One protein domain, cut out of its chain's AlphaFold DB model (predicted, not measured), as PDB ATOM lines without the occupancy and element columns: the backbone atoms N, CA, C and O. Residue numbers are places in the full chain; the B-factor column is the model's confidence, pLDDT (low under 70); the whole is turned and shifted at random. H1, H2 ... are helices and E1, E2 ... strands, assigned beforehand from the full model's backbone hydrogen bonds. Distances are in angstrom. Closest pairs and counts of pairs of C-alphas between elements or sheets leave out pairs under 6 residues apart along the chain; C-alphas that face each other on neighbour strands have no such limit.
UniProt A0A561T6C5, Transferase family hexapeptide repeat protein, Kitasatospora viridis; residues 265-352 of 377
ATOM      1  N   LEU A 265      25.265  37.526 -38.840       75.44
ATOM      2  CA  LEU A 265      26.370  37.578 -37.870       75.44
ATOM      3  C   LEU A 265      26.340  38.800 -36.946       75.44
ATOM      4  O   LEU A 265      26.496  38.601 -35.744       75.44
ATOM      5  N   PRO A 266      26.148  40.047 -37.429       77.88
ATOM      6  CA  PRO A 266      26.245  41.215 -36.554       77.88
ATOM      7  C   PRO A 266      25.169  41.212 -35.465       77.88
ATOM      8  O   PRO A 266      25.479  41.384 -34.288       77.88
ATOM      9  N   VAL A 267      23.923  40.922 -35.852       76.81
ATOM     10  CA  VAL A 267      22.777  40.840 -34.932       76.81
ATOM     11  C   VAL A 267      22.970  39.704 -33.933       76.81
ATOM     12  O   VAL A 267      22.699  39.858 -32.744       76.81
ATOM     13  N   LEU A 268      23.480  38.559 -34.392       77.19
ATOM     14  CA  LEU A 268      23.756  37.449 -33.495       77.19
ATOM     15  C   LEU A 268      24.886  37.761 -32.511       77.19
ATOM     16  O   LEU A 268      24.778  37.397 -31.346       77.19
ATOM     17  N   LEU A 269      25.954  38.435 -32.938       79.19
ATOM     18  CA  LEU A 269      27.045  38.839 -32.049       79.19
ATOM     19  C   LEU A 269      26.568  39.805 -30.971       79.19
ATOM     20  O   LEU A 269      26.961  39.663 -29.819       79.19
ATOM     21  N   GLU A 270      25.702  40.752 -31.321       82.19
ATOM     22  CA  GLU A 270      25.076  41.656 -30.355       82.19
ATOM     23  C   GLU A 270      24.210  40.882 -29.345       82.19
ATOM     24  O   GLU A 270      24.320  41.058 -28.124       82.19
ATOM     25  N   ALA A 271      23.398  39.951 -29.849       80.06
ATOM     26  CA  ALA A 271      22.538  39.110 -29.034       80.06
ATOM     27  C   ALA A 271      23.327  38.177 -28.097       80.06
ATOM     28  O   ALA A 271      22.991  38.055 -26.917       80.06
ATOM     29  N   LEU A 272      24.380  37.526 -28.596       83.12
ATOM     30  CA  LEU A 272      25.271  36.675 -27.807       83.12
ATOM     31  C   LEU A 272      26.109  37.503 -26.832       83.12
ATOM     32  O   LEU A 272      26.257  37.102 -25.684       83.12
ATOM     33  N   GLY A 273      26.584  38.680 -27.244       84.25
ATOM     34  CA  GLY A 273      27.309  39.618 -26.388       84.25
ATOM     35  C   GLY A 273      26.499  40.007 -25.153       84.25
ATOM     36  O   GLY A 273      27.010  39.982 -24.036       84.25
ATOM     37  N   SER A 274      25.197  40.254 -25.332       83.25
ATOM     38  CA  SER A 274      24.273  40.512 -24.223       83.25
ATOM     39  C   SER A 274      24.155  39.328 -23.255       83.25
ATOM     40  O   SER A 274      24.046  39.522 -22.045       83.25
ATOM     41  N   PHE A 275      24.161  38.094 -23.766       83.94
ATOM     42  CA  PHE A 275      24.155  36.889 -22.933       83.94
ATOM     43  C   PHE A 275      25.469  36.728 -22.167       83.94
ATOM     44  O   PHE A 275      25.448  36.570 -20.946       83.94
ATOM     45  N   THR A 276      26.603  36.813 -22.865       85.38
ATOM     46  CA  THR A 276      27.931  36.598 -22.279       85.38
ATOM     47  C   THR A 276      28.258  37.674 -21.259       85.38
ATOM     48  O   THR A 276      28.765  37.347 -20.202       85.38
ATOM     49  N   ALA A 277      27.876  38.933 -21.489       85.38
ATOM     50  CA  ALA A 277      28.075  40.000 -20.508       85.38
ATOM     51  C   ALA A 277      27.351  39.724 -19.177       85.38
ATOM     52  O   ALA A 277      27.848  40.082 -18.113       85.38
ATOM     53  N   ARG A 278      26.181  39.069 -19.223       85.62
ATOM     54  CA  ARG A 278      25.418  38.711 -18.018       85.62
ATOM     55  C   ARG A 278      25.910  37.433 -17.353       85.62
ATOM     56  O   ARG A 278      25.897  37.349 -16.132       85.62
ATOM     57  N   GLN A 279      26.236  36.413 -18.142       84.38
ATOM     58  CA  GLN A 279      26.531  35.071 -17.629       84.38
ATOM     59  C   GLN A 279      28.025  34.844 -17.404       84.38
ATOM     60  O   GLN A 279      28.401  34.115 -16.493       84.38
ATOM     61  N   TRP A 280      28.873  35.478 -18.213       87.81
ATOM     62  CA  TRP A 280      30.331  35.370 -18.213       87.81
ATOM     63  C   TRP A 280      30.952  36.774 -18.086       87.81
ATOM     64  O   TRP A 280      31.602  37.255 -19.012       87.81
ATOM     65  N   PRO A 281      30.742  37.472 -16.957       83.06
ATOM     66  CA  PRO A 281      31.073  38.895 -16.823       83.06
ATOM     67  C   PRO A 281      32.571  39.209 -16.967       83.06
ATOM     68  O   PRO A 281      32.935  40.345 -17.256       83.06
ATOM     69  N   THR A 282      33.443  38.217 -16.774       86.06
ATOM     70  CA  THR A 282      34.898  38.334 -16.947       86.06
ATOM     71  C   THR A 282      35.385  37.898 -18.330       86.06
ATOM     72  O   THR A 282      36.572  38.029 -18.630       86.06
ATOM     73  N   ALA A 283      34.499  37.370 -19.177       85.81
ATOM     74  CA  ALA A 283      34.856  36.864 -20.490       85.81
ATOM     75  C   ALA A 283      34.883  37.985 -21.530       85.81
ATOM     76  O   ALA A 283      33.961  38.796 -21.629       85.81
ATOM     77  N   ALA A 284      35.931  37.994 -22.352       88.12
ATOM     78  CA  ALA A 284      36.095  38.961 -23.427       88.12
ATOM     79  C   ALA A 284      35.977  38.273 -24.789       88.12
ATOM     80  O   ALA A 284      36.578  37.224 -25.033       88.12
ATOM     81  N   TRP A 285      35.231  38.900 -25.697       90.19
ATOM     82  CA  TRP A 285      35.201  38.476 -27.090       90.19
ATOM     83  C   TRP A 285      36.539  38.778 -27.760       90.19
ATOM     84  O   TRP A 285      37.054  39.892 -27.682       90.19
ATOM     85  N   ARG A 286      37.074  37.784 -28.461       91.69
ATOM     86  CA  ARG A 286      38.288  37.872 -29.270       91.69
ATOM     87  C   ARG A 286      37.926  37.704 -30.737       91.69
ATOM     88  O   ARG A 286      37.009  36.951 -31.069       91.69
ATOM     89  N   THR A 287      38.660  38.391 -31.602       90.94
ATOM     90  CA  THR A 287      38.555  38.237 -33.055       90.94
ATOM     91  C   THR A 287      39.801  37.519 -33.548       90.94
ATOM     92  O   THR A 287      40.914  37.974 -33.286       90.94
ATOM     93  N   GLY A 288      39.618  36.386 -34.215       86.50
ATOM     94  CA  GLY A 288      40.703  35.615 -34.802       86.50
ATOM     95  C   GLY A 288      41.147  36.153 -36.168       86.50
ATOM     96  O   GLY A 288      40.509  37.041 -36.742       86.50
ATOM     97  N   PRO A 289      42.255  35.622 -36.704       82.88
ATOM     98  CA  PRO A 289      42.898  36.122 -37.920       82.88
ATOM     99  C   PRO A 289      42.060  35.945 -39.192       82.88
ATOM    100  O   PRO A 289      42.341  36.603 -40.189       82.88
ATOM    101  N   ARG A 290      41.039  35.078 -39.181       83.19
ATOM    102  CA  ARG A 290      40.109  34.894 -40.303       83.19
ATOM    103  C   ARG A 290      38.763  35.583 -40.059       83.19
ATOM    104  O   ARG A 290      37.842  35.384 -40.838       83.19
ATOM    105  N   GLY A 291      38.643  36.407 -39.016       82.25
ATOM    106  CA  GLY A 291      37.412  37.121 -38.669       82.25
ATOM    107  C   GLY A 291      36.440  36.321 -37.797       82.25
ATOM    108  O   GLY A 291      35.334  36.787 -37.531       82.25
ATOM    109  N   GLU A 292      36.837  35.139 -37.322       87.81
ATOM    110  CA  GLU A 292      36.082  34.382 -36.331       87.81
ATOM    111  C   GLU A 292      35.976  35.152 -35.010       87.81
ATOM    112  O   GLU A 292      36.914  35.821 -34.580       87.81
ATOM    113  N   ARG A 293      34.825  35.067 -34.348       89.56
ATOM    114  CA  ARG A 293      34.551  35.748 -33.078       89.56
ATOM    115  C   ARG A 293      34.357  34.702 -32.001       89.56
ATOM    116  O   ARG A 293      33.474  33.864 -32.130       89.56
ATOM    117  N   ALA A 294      35.173  34.745 -30.960       90.31
ATOM    118  CA  ALA A 294      35.225  33.703 -29.945       90.31
ATOM    119  C   ALA A 294      35.198  34.277 -28.531       90.31
ATOM    120  O   ALA A 294      35.785  35.327 -28.274       90.31
ATOM    121  N   VAL A 295      34.566  33.572 -27.601       89.81
ATOM    122  CA  VAL A 295      34.564  33.918 -26.178       89.81
ATOM    123  C   VAL A 295      34.588  32.644 -25.336       89.81
ATOM    124  O   VAL A 295      33.802  31.725 -25.567       89.81
ATOM    125  N   ASP A 296      35.505  32.599 -24.372       87.62
ATOM    126  CA  ASP A 296      35.606  31.512 -23.395       87.62
ATOM    127  C   ASP A 296      34.849  31.904 -22.129       87.62
ATOM    128  O   ASP A 296      35.053  32.988 -21.580       87.62
ATOM    129  N   GLY A 297      33.971  31.021 -21.678       80.06
ATOM    130  CA  GLY A 297      33.263  31.122 -20.414       80.06
ATOM    131  C   GLY A 297      33.897  30.260 -19.315       80.06
ATOM    132  O   GLY A 297      34.888  29.563 -19.542       80.06
ATOM    133  N   PRO A 298      33.322  30.281 -18.102       76.88
ATOM    134  CA  PRO A 298      33.726  29.397 -17.015       76.88
ATOM    135  C   PRO A 298      33.548  27.916 -17.384       76.88
ATOM    136  O   PRO A 298      32.771  27.563 -18.276       76.88
ATOM    137  N   ASP A 299      34.280  27.055 -16.673       73.69
ATOM    138  CA  ASP A 299      34.193  25.591 -16.756       73.69
ATOM    139  C   ASP A 299      34.398  25.008 -18.171       73.69
ATOM    140  O   ASP A 299      33.862  23.955 -18.515       73.69
ATOM    141  N   GLY A 300      35.190  25.689 -19.007       72.88
ATOM    142  CA  GLY A 300      35.516  25.242 -20.366       72.88
ATOM    143  C   GLY A 300      34.408  25.486 -21.394       72.88
ATOM    144  O   GLY A 300      34.467  24.931 -22.491       72.88
ATOM    145  N   ALA A 301      33.400  26.300 -21.065       77.06
ATOM    146  CA  ALA A 301      32.424  26.760 -22.043       77.06
ATOM    147  C   ALA A 301      33.091  27.647 -23.103       77.06
ATOM    148  O   ALA A 301      33.941  28.474 -22.782       77.06
ATOM    149  N   HIS A 302      32.673  27.532 -24.360       82.56
ATOM    150  CA  HIS A 302      33.204  28.354 -25.442       82.56
ATOM    151  C   HIS A 302      32.140  28.597 -26.516       82.56
ATOM    152  O   HIS A 302      31.430  27.677 -26.927       82.56
ATOM    153  N   LEU A 303      32.035  29.846 -26.976       86.50
ATOM    154  CA  LEU A 303      31.262  30.214 -28.164       86.50
ATOM    155  C   LEU A 303      32.241  30.661 -29.237       86.50
ATOM    156  O   LEU A 303      33.042  31.558 -28.983       86.50
ATOM    157  N   ARG A 304      32.126  30.114 -30.444       86.62
ATOM    158  CA  ARG A 304      32.880  30.587 -31.607       86.62
ATOM    159  C   ARG A 304      31.981  30.725 -32.814       86.62
ATOM    160  O   ARG A 304      31.414  29.756 -33.295       86.62
ATOM    161  N   LEU A 305      31.886  31.939 -33.322       86.50
ATOM    162  CA  LEU A 305      31.159  32.279 -34.526       86.50
ATOM    163  C   LEU A 305      32.142  32.434 -35.684       86.50
ATOM    164  O   LEU A 305      33.028  33.289 -35.633       86.50
ATOM    165  N   THR A 306      32.002  31.611 -36.715       85.12
ATOM    166  CA  THR A 306      32.819  31.706 -37.925       85.12
ATOM    167  C   THR A 306      32.230  32.730 -38.906       85.12
ATOM    168  O   THR A 306      31.034  33.037 -38.844       85.12
ATOM    169  N   PRO A 307      33.044  33.255 -39.839       79.56
ATOM    170  CA  PRO A 307      32.558  34.097 -40.935       79.56
ATOM    171  C   PRO A 307      31.525  33.406 -41.838       79.56
ATOM    172  O   PRO A 307      30.671  34.079 -42.405       79.56
ATOM    173  N   ASP A 308      31.560  32.073 -41.916       79.06
ATOM    174  CA  ASP A 308      30.662  31.248 -42.738       79.06
ATOM    175  C   ASP A 308      29.347  30.897 -42.022       79.06
ATOM    176  O   ASP A 308      28.746  29.855 -42.273       79.06
ATOM    177  N   HIS A 309      28.906  31.739 -41.082       78.69
ATOM    178  CA  HIS A 309      27.631  31.565 -40.376       78.69
ATOM    179  C   HIS A 309      27.527  30.297 -39.521       78.69
ATOM    180  O   HIS A 309      26.413  29.893 -39.186       78.69
ATOM    181  N   LEU A 310      28.657  29.714 -39.098       80.75
ATOM    182  CA  LEU A 310      28.670  28.590 -38.160       80.75
ATOM    183  C   LEU A 310      28.917  29.082 -36.734       80.75
ATOM    184  O   LEU A 310      29.965  29.650 -36.423       80.75
ATOM    185  N   LEU A 311      27.953  28.845 -35.850       78.56
ATOM    186  CA  LEU A 311      28.084  29.073 -34.418       78.56
ATOM    187  C   LEU A 311      28.414  27.750 -33.724       78.56
ATOM    188  O   LEU A 311      27.570  26.873 -33.570       78.56
ATOM    189  N   HIS A 312      29.654  27.642 -33.281       80.12
ATOM    190  CA  HIS A 312      30.173  26.560 -32.468       80.12
ATOM    191  C   HIS A 312      29.896  26.850 -30.996       80.12
ATOM    192  O   HIS A 312      30.284  27.901 -30.480       80.12
ATOM    193  N   LEU A 313      29.225  25.919 -30.331       76.81
ATOM    194  CA  LEU A 313      28.883  25.975 -28.920       76.81
ATOM    195  C   LEU A 313      29.490  24.762 -28.215       76.81
ATOM    196  O   LEU A 313      29.074  23.631 -28.456       76.81
ATOM    197  N   ALA A 314      30.431  25.006 -27.310       73.69
ATOM    198  CA  ALA A 314      30.911  24.018 -26.356       73.69
ATOM    199  C   ALA A 314      30.477  24.442 -24.951       73.69
ATOM    200  O   ALA A 314      30.542  25.619 -24.589       73.69
ATOM    201  N   ALA A 315      30.001  23.489 -24.160       61.62
ATOM    202  CA  ALA A 315      29.536  23.720 -22.801       61.62
ATOM    203  C   ALA A 315      30.328  22.856 -21.805       61.62
ATOM    204  O   ALA A 315      30.969  21.887 -22.223       61.62
ATOM    205  N   PRO A 316      30.293  23.183 -20.498       54.25
ATOM    206  CA  PRO A 316      31.057  22.473 -19.479       54.25
ATOM    207  C   PRO A 316      30.697  20.990 -19.467       54.25
ATOM    208  O   PRO A 316      29.556  20.612 -19.192       54.25
ATOM    209  N   ALA A 317      31.655  20.130 -19.801       50.66
ATOM    210  CA  ALA A 317      31.391  18.709 -19.909       50.66
ATOM    211  C   ALA A 317      31.157  18.089 -18.524       50.66
ATOM    212  O   ALA A 317      32.099  17.878 -17.761       50.66
ATOM    213  N   SER A 318      29.944  17.605 -18.260       42.84
ATOM    214  CA  SER A 318      29.821  16.353 -17.515       42.84
ATOM    215  C   SER A 318      30.048  15.199 -18.499       42.84
ATOM    216  O   SER A 318      29.096  14.648 -19.041       42.84
ATOM    217  N   ARG A 319      31.330  14.861 -18.715       42.59
ATOM    218  CA  ARG A 319      31.854  13.682 -19.447       42.59
ATOM    219  C   ARG A 319      31.566  13.630 -20.961       42.59
ATOM    220  O   ARG A 319      30.580  13.034 -21.372       42.59
ATOM    221  N   GLY A 320      32.493  14.135 -21.789       47.38
ATOM    222  CA  GLY A 320      32.572  13.714 -23.202       47.38
ATOM    223  C   GLY A 320      32.898  14.759 -24.274       47.38
ATOM    224  O   GLY A 320      33.049  14.354 -25.416       47.38
ATOM    225  N   GLY A 321      33.035  16.051 -23.944       49.72
ATOM    226  CA  GLY A 321      33.625  17.062 -24.843       49.72
ATOM    227  C   GLY A 321      33.024  17.144 -26.252       49.72
ATOM    228  O   GLY A 321      33.778  17.230 -27.216       49.72
ATOM    229  N   ALA A 322      31.700  17.082 -26.387       55.12
ATOM    230  CA  ALA A 322      31.056  17.268 -27.681       55.12
ATOM    231  C   ALA A 322      30.740  18.755 -27.938       55.12
ATOM    232  O   ALA A 322      30.463  19.542 -27.029       55.12
ATOM    233  N   GLU A 323      30.923  19.151 -29.198       65.19
ATOM    234  CA  GLU A 323      30.753  20.504 -29.721       65.19
ATOM    235  C   GLU A 323      29.476  20.524 -30.566       65.19
ATOM    236  O   GLU A 323      29.282  19.693 -31.454       65.19
ATOM    237  N   CYS A 324      28.594  21.481 -30.299       69.88
ATOM    238  CA  CYS A 324      27.380  21.700 -31.074       69.88
ATOM    239  C   CYS A 324      27.640  22.765 -32.143       69.88
ATOM    240  O   CYS A 324      28.066  23.869 -31.809       69.88
ATOM    241  N   VAL A 325      27.333  22.481 -33.411       71.88
ATOM    242  CA  VAL A 325      27.511  23.454 -34.503       71.88
ATOM    243  C   VAL A 325      26.155  23.881 -35.054       71.88
ATOM    244  O   VAL A 325      25.362  23.054 -35.501       71.88
ATOM    245  N   PHE A 326      25.890  25.184 -35.025       73.06
ATOM    246  CA  PHE A 326      24.693  25.810 -35.574       73.06
ATOM    247  C   PHE A 326      25.021  26.476 -36.899       73.06
ATOM    248  O   PHE A 326      25.762  27.454 -36.933       73.06
ATOM    249  N   ASP A 327      24.407  25.998 -37.971       72.25
ATOM    250  CA  ASP A 327      24.368  26.707 -39.241       72.25
ATOM    251  C   ASP A 327      23.268  27.769 -39.169       72.25
ATOM    252  O   ASP A 327      22.072  27.466 -39.200       72.25
ATOM    253  N   LEU A 328      23.670  29.031 -39.032       71.88
ATOM    254  CA  LEU A 328      22.756  30.166 -38.893       71.88
ATOM    255  C   LEU A 328      22.084  30.536 -40.212       71.88
ATOM    256  O   LEU A 328      20.971  31.063 -40.194       71.88
ATOM    257  N   GLY A 329      22.740  30.258 -41.342       64.50
ATOM    258  CA  GLY A 329      22.170  30.470 -42.670       64.50
ATOM    259  C   GLY A 329      21.004  29.519 -42.923       64.50
ATOM    260  O   GLY A 329      19.974  29.919 -43.462       64.50
ATOM    261  N   ARG A 330      21.126  28.274 -42.454       61.25
ATOM    262  CA  ARG A 330      20.071  27.256 -42.545       61.25
ATOM    263  C   ARG A 330      19.146  27.225 -41.331       61.25
ATOM    264  O   ARG A 330      18.091  26.600 -41.403       61.25
ATOM    265  N   ARG A 331      19.521  27.886 -40.231       65.38
ATOM    266  CA  ARG A 331      18.882  27.781 -38.905       65.38
ATOM    267  C   ARG A 331      18.814  26.334 -38.401       65.38
ATOM    268  O   ARG A 331      17.829  25.924 -37.793       65.38
ATOM    269  N   VAL A 332      19.849  25.546 -38.686       60.59
ATOM    270  CA  VAL A 332      19.910  24.120 -38.344       60.59
ATOM    271  C   VAL A 332      21.053  23.871 -37.377       60.59
ATOM    272  O   VAL A 332      22.182  24.281 -37.620       60.59
ATOM    273  N   LEU A 333      20.761  23.151 -36.298       62.62
ATOM    274  CA  LEU A 333      21.780  22.559 -35.442       62.62
ATOM    275  C   LEU A 333      22.188  21.185 -35.984       62.62
ATOM    276  O   LEU A 333      21.324  20.344 -36.222       62.62
ATOM    277  N   THR A 334      23.488  20.940 -36.085       57.78
ATOM    278  CA  THR A 334      24.088  19.604 -36.187       57.78
ATOM    279  C   THR A 334      24.754  19.273 -34.847       57.78
ATOM    280  O   THR A 334      25.789  19.852 -34.518       57.78
ATOM    281  N   GLY A 335      24.123  18.408 -34.040       56.84
ATOM    282  CA  GLY A 335      24.568  18.034 -32.685       56.84
ATOM    283  C   GLY A 335      23.415  17.832 -31.687       56.84
ATOM    284  O   GLY A 335      22.278  18.226 -31.954       56.84
ATOM    285  N   THR A 336      23.688  17.241 -30.514       53.34
ATOM    286  CA  THR A 336      22.663  17.077 -29.463       53.34
ATOM    287  C   THR A 336      22.641  18.299 -28.543       53.34
ATOM    288  O   THR A 336      23.554  18.524 -27.758       53.34
ATOM    289  N   GLY A 337      21.569  19.100 -28.586       51.50
ATOM    290  CA  GLY A 337      21.431  20.307 -27.748       51.50
ATOM    291  C   GLY A 337      21.418  20.064 -26.224       51.50
ATOM    292  O   GLY A 337      21.281  21.022 -25.459       51.50
ATOM    293  N   SER A 338      21.547  18.809 -25.776       54.75
ATOM    294  CA  SER A 338      21.701  18.371 -24.380       54.75
ATOM    295  C   SER A 338      22.857  19.019 -23.657       54.75
ATOM    296  O   SER A 338      22.777  19.222 -22.449       54.75
ATOM    297  N   GLU A 339      23.908  19.332 -24.395       57.78
ATOM    298  CA  GLU A 339      25.174  19.776 -23.829       57.78
ATOM    299  C   GLU A 339      25.106  21.244 -23.411       57.78
ATOM    300  O   GLU A 339      25.784  21.653 -22.480       57.78
ATOM    301  N   LEU A 340      24.211  22.034 -24.010       63.88
ATOM    302  CA  LEU A 340      24.047  23.448 -23.678       63.88
ATOM    303  C   LEU A 340      23.420  23.648 -22.289       63.88
ATOM    304  O   LEU A 340      22.589  22.861 -21.833       63.88
ATOM    305  N   SER A 341      23.735  24.761 -21.625       67.62
ATOM    306  CA  SER A 341      22.992  25.159 -20.426       67.62
ATOM    307  C   SER A 341      21.558  25.568 -20.786       67.62
ATOM    308  O   SER A 341      21.275  26.039 -21.892       67.62
ATOM    309  N   GLU A 342      20.620  25.409 -19.849       64.88
ATOM    310  CA  GLU A 342      19.230  25.833 -20.058       64.88
ATOM    311  C   GLU A 342      19.122  27.339 -20.325       64.88
ATOM    312  O   GLU A 342      18.387  27.750 -21.223       64.88
ATOM    313  N   ALA A 343      19.921  28.146 -19.623       69.50
ATOM    314  CA  ALA A 343      19.983  29.589 -19.818       69.50
ATOM    315  C   ALA A 343      20.406  29.970 -21.248       69.50
ATOM    316  O   ALA A 343      19.759  30.815 -21.869       69.50
ATOM    317  N   LEU A 344      21.449  29.331 -21.795       72.94
ATOM    318  CA  LEU A 344      21.915  29.599 -23.159       72.94
ATOM    319  C   LEU A 344      20.868  29.177 -24.190       72.94
ATOM    320  O   LEU A 344      20.550  29.949 -25.089       72.94
ATOM    321  N   ARG A 345      20.269  27.992 -24.031       70.44
ATOM    322  CA  ARG A 345      19.191  27.539 -24.925       70.44
ATOM    323  C   ARG A 345      18.008  28.498 -24.935       70.44
ATOM    324  O   ARG A 345      17.535  28.858 -26.008       70.44
ATOM    325  N   ASN A 346      17.549  28.922 -23.759       69.50
ATOM    326  CA  ASN A 346      16.414  29.833 -23.638       69.50
ATOM    327  C   ASN A 346      16.723  31.199 -24.270       69.50
ATOM    328  O   ASN A 346      15.857  31.776 -24.924       69.50
ATOM    329  N   HIS A 347      17.959  31.693 -24.135       75.75
ATOM    330  CA  HIS A 347      18.389  32.932 -24.786       75.75
ATOM    331  C   HIS A 347      18.489  32.797 -26.310       75.75
ATOM    332  O   HIS A 347      17.975  33.636 -27.035       75.75
ATOM    333  N   LEU A 348      19.091  31.722 -26.827       74.94
ATOM    334  CA  LEU A 348      19.142  31.467 -28.274       74.94
ATOM    335  C   LEU A 348      17.727  31.345 -28.868       74.94
ATOM    336  O   LEU A 348      17.440  31.892 -29.932       74.94
ATOM    337  N   PHE A 349      16.817  30.693 -28.143       71.19
ATOM    338  CA  PHE A 349      15.413  30.605 -28.526       71.19
ATOM    339  C   PHE A 349      14.720  31.975 -28.558       71.19
ATOM    340  O   PHE A 349      13.974  32.261 -29.501       71.19
ATOM    341  N   SER A 350      14.975  32.836 -27.565       69.31
ATOM    342  CA  SER A 350      14.345  34.161 -27.479       69.31
ATOM    343  C   SER A 350      14.749  35.088 -28.627       69.31
ATOM    344  O   SER A 350      13.951  35.926 -29.040       69.31
ATOM    345  N   ILE A 351      15.936  34.891 -29.203       74.38
ATOM    346  CA  ILE A 351      16.431  35.660 -30.355       74.38
ATOM    347  C   ILE A 351      16.114  35.002 -31.706       74.38
ATOM    348  O   ILE A 351      16.651  35.396 -32.738       74.38
ATOM    349  N   GLY A 352      15.230  34.001 -31.718       67.75
ATOM    350  CA  GLY A 352      14.724  33.396 -32.950       67.75
ATOM    351  C   GLY A 352      15.578  32.260 -33.517       67.75
ATOM    352  O   GLY A 352      15.250  31.760 -34.593       67.75
TER     353      GLY A 352
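What this domain is: This is residues 265 to 352 of the 377 residues of the protein "Transferase family hexapeptide repeat protein" of Kitasatospora viridis (UniProt A0A561T6C5). One five-stranded sheet, E1 to E5 laid side by side as an up-and-down meander, has the long helix H1 over one face, along E1 and E2, and no named helix on the other face. The short helix H2 lies beside H1, off the sheet, and the two run opposite ways. The printed part has 88 residues with two named helices and five named strands, in the order H1 E1 E2 E3 E4 E5 H2; the sheet's order is E1 E2 E3 E4 E5, all antiparallel, and the class is mixed, helices and strands. The whole is compact and rounded, with a radius of gyration of the C-alphas of 12.1 A and spans of 31 by 31 by 26 A.

Where its parts are: H1, residues 265 to 279, begins with C-alpha 265 at (26.370, 37.578, -37.870) and is 20.4 A long. E1 is residues 293 to 296, 10.6 A, with C-alpha 293 at (34.551, 35.748, -33.078), and E2 is residues 302 to 305, 10.1 A. E3, residues 310 to 314, is 12.9 A long and E4, residues 323 to 327, 13.0 A. E5, residues 332 to 334, is 6.5 A long. H2, residues 342 to 350, is 12.2 A long and ends with C-alpha 350 at (14.345, 34.161, -27.479).

How they stand to each other: H1 is on the sheet at a height over the sheet of 10.2 A, over E1 and E2, and runs along the strands, at 11 degrees to E1 on the local plane. E1 and E2 are a hairpin at 176 degrees, with N 293 and O 305 2.8 A apart. Residues 286 to 287 pair antiparallel with residues 293 to 294 of E1. E2 and E3 are a hairpin at 178 degrees, with N 304 and O 312 2.9 A apart. E3 and E4 are a hairpin at 158 degrees, with N 311 and O 326 2.8 A apart. In the hairpin of E4 and E5, at 153 degrees, N 327 and O 332 are 2.8 A apart; these four N and O pairs are within hydrogen-bond range. H2 is not on the sheet. H1 and H2 are close but not clearly touching, their closest C-alphas being those of Phe 275 and His 347, 7.2 A apart; they run opposite ways at a shallow tilt of 34 degrees, only just short of steep. In H2 every O i to N i+4 pair is within hydrogen-bond range; in H1, 10 of 11 are.

The domain as a whole: The two C-alphas farthest apart are those of Pro 266 and Arg 319, 32.9 A. The printed part has no cut. The link from H1 to E1, 13 residues, is long. The mean pLDDT of the printed part is 74.2, and 28 residues are under 70, among them residues 315 to 324 and 329 to 343.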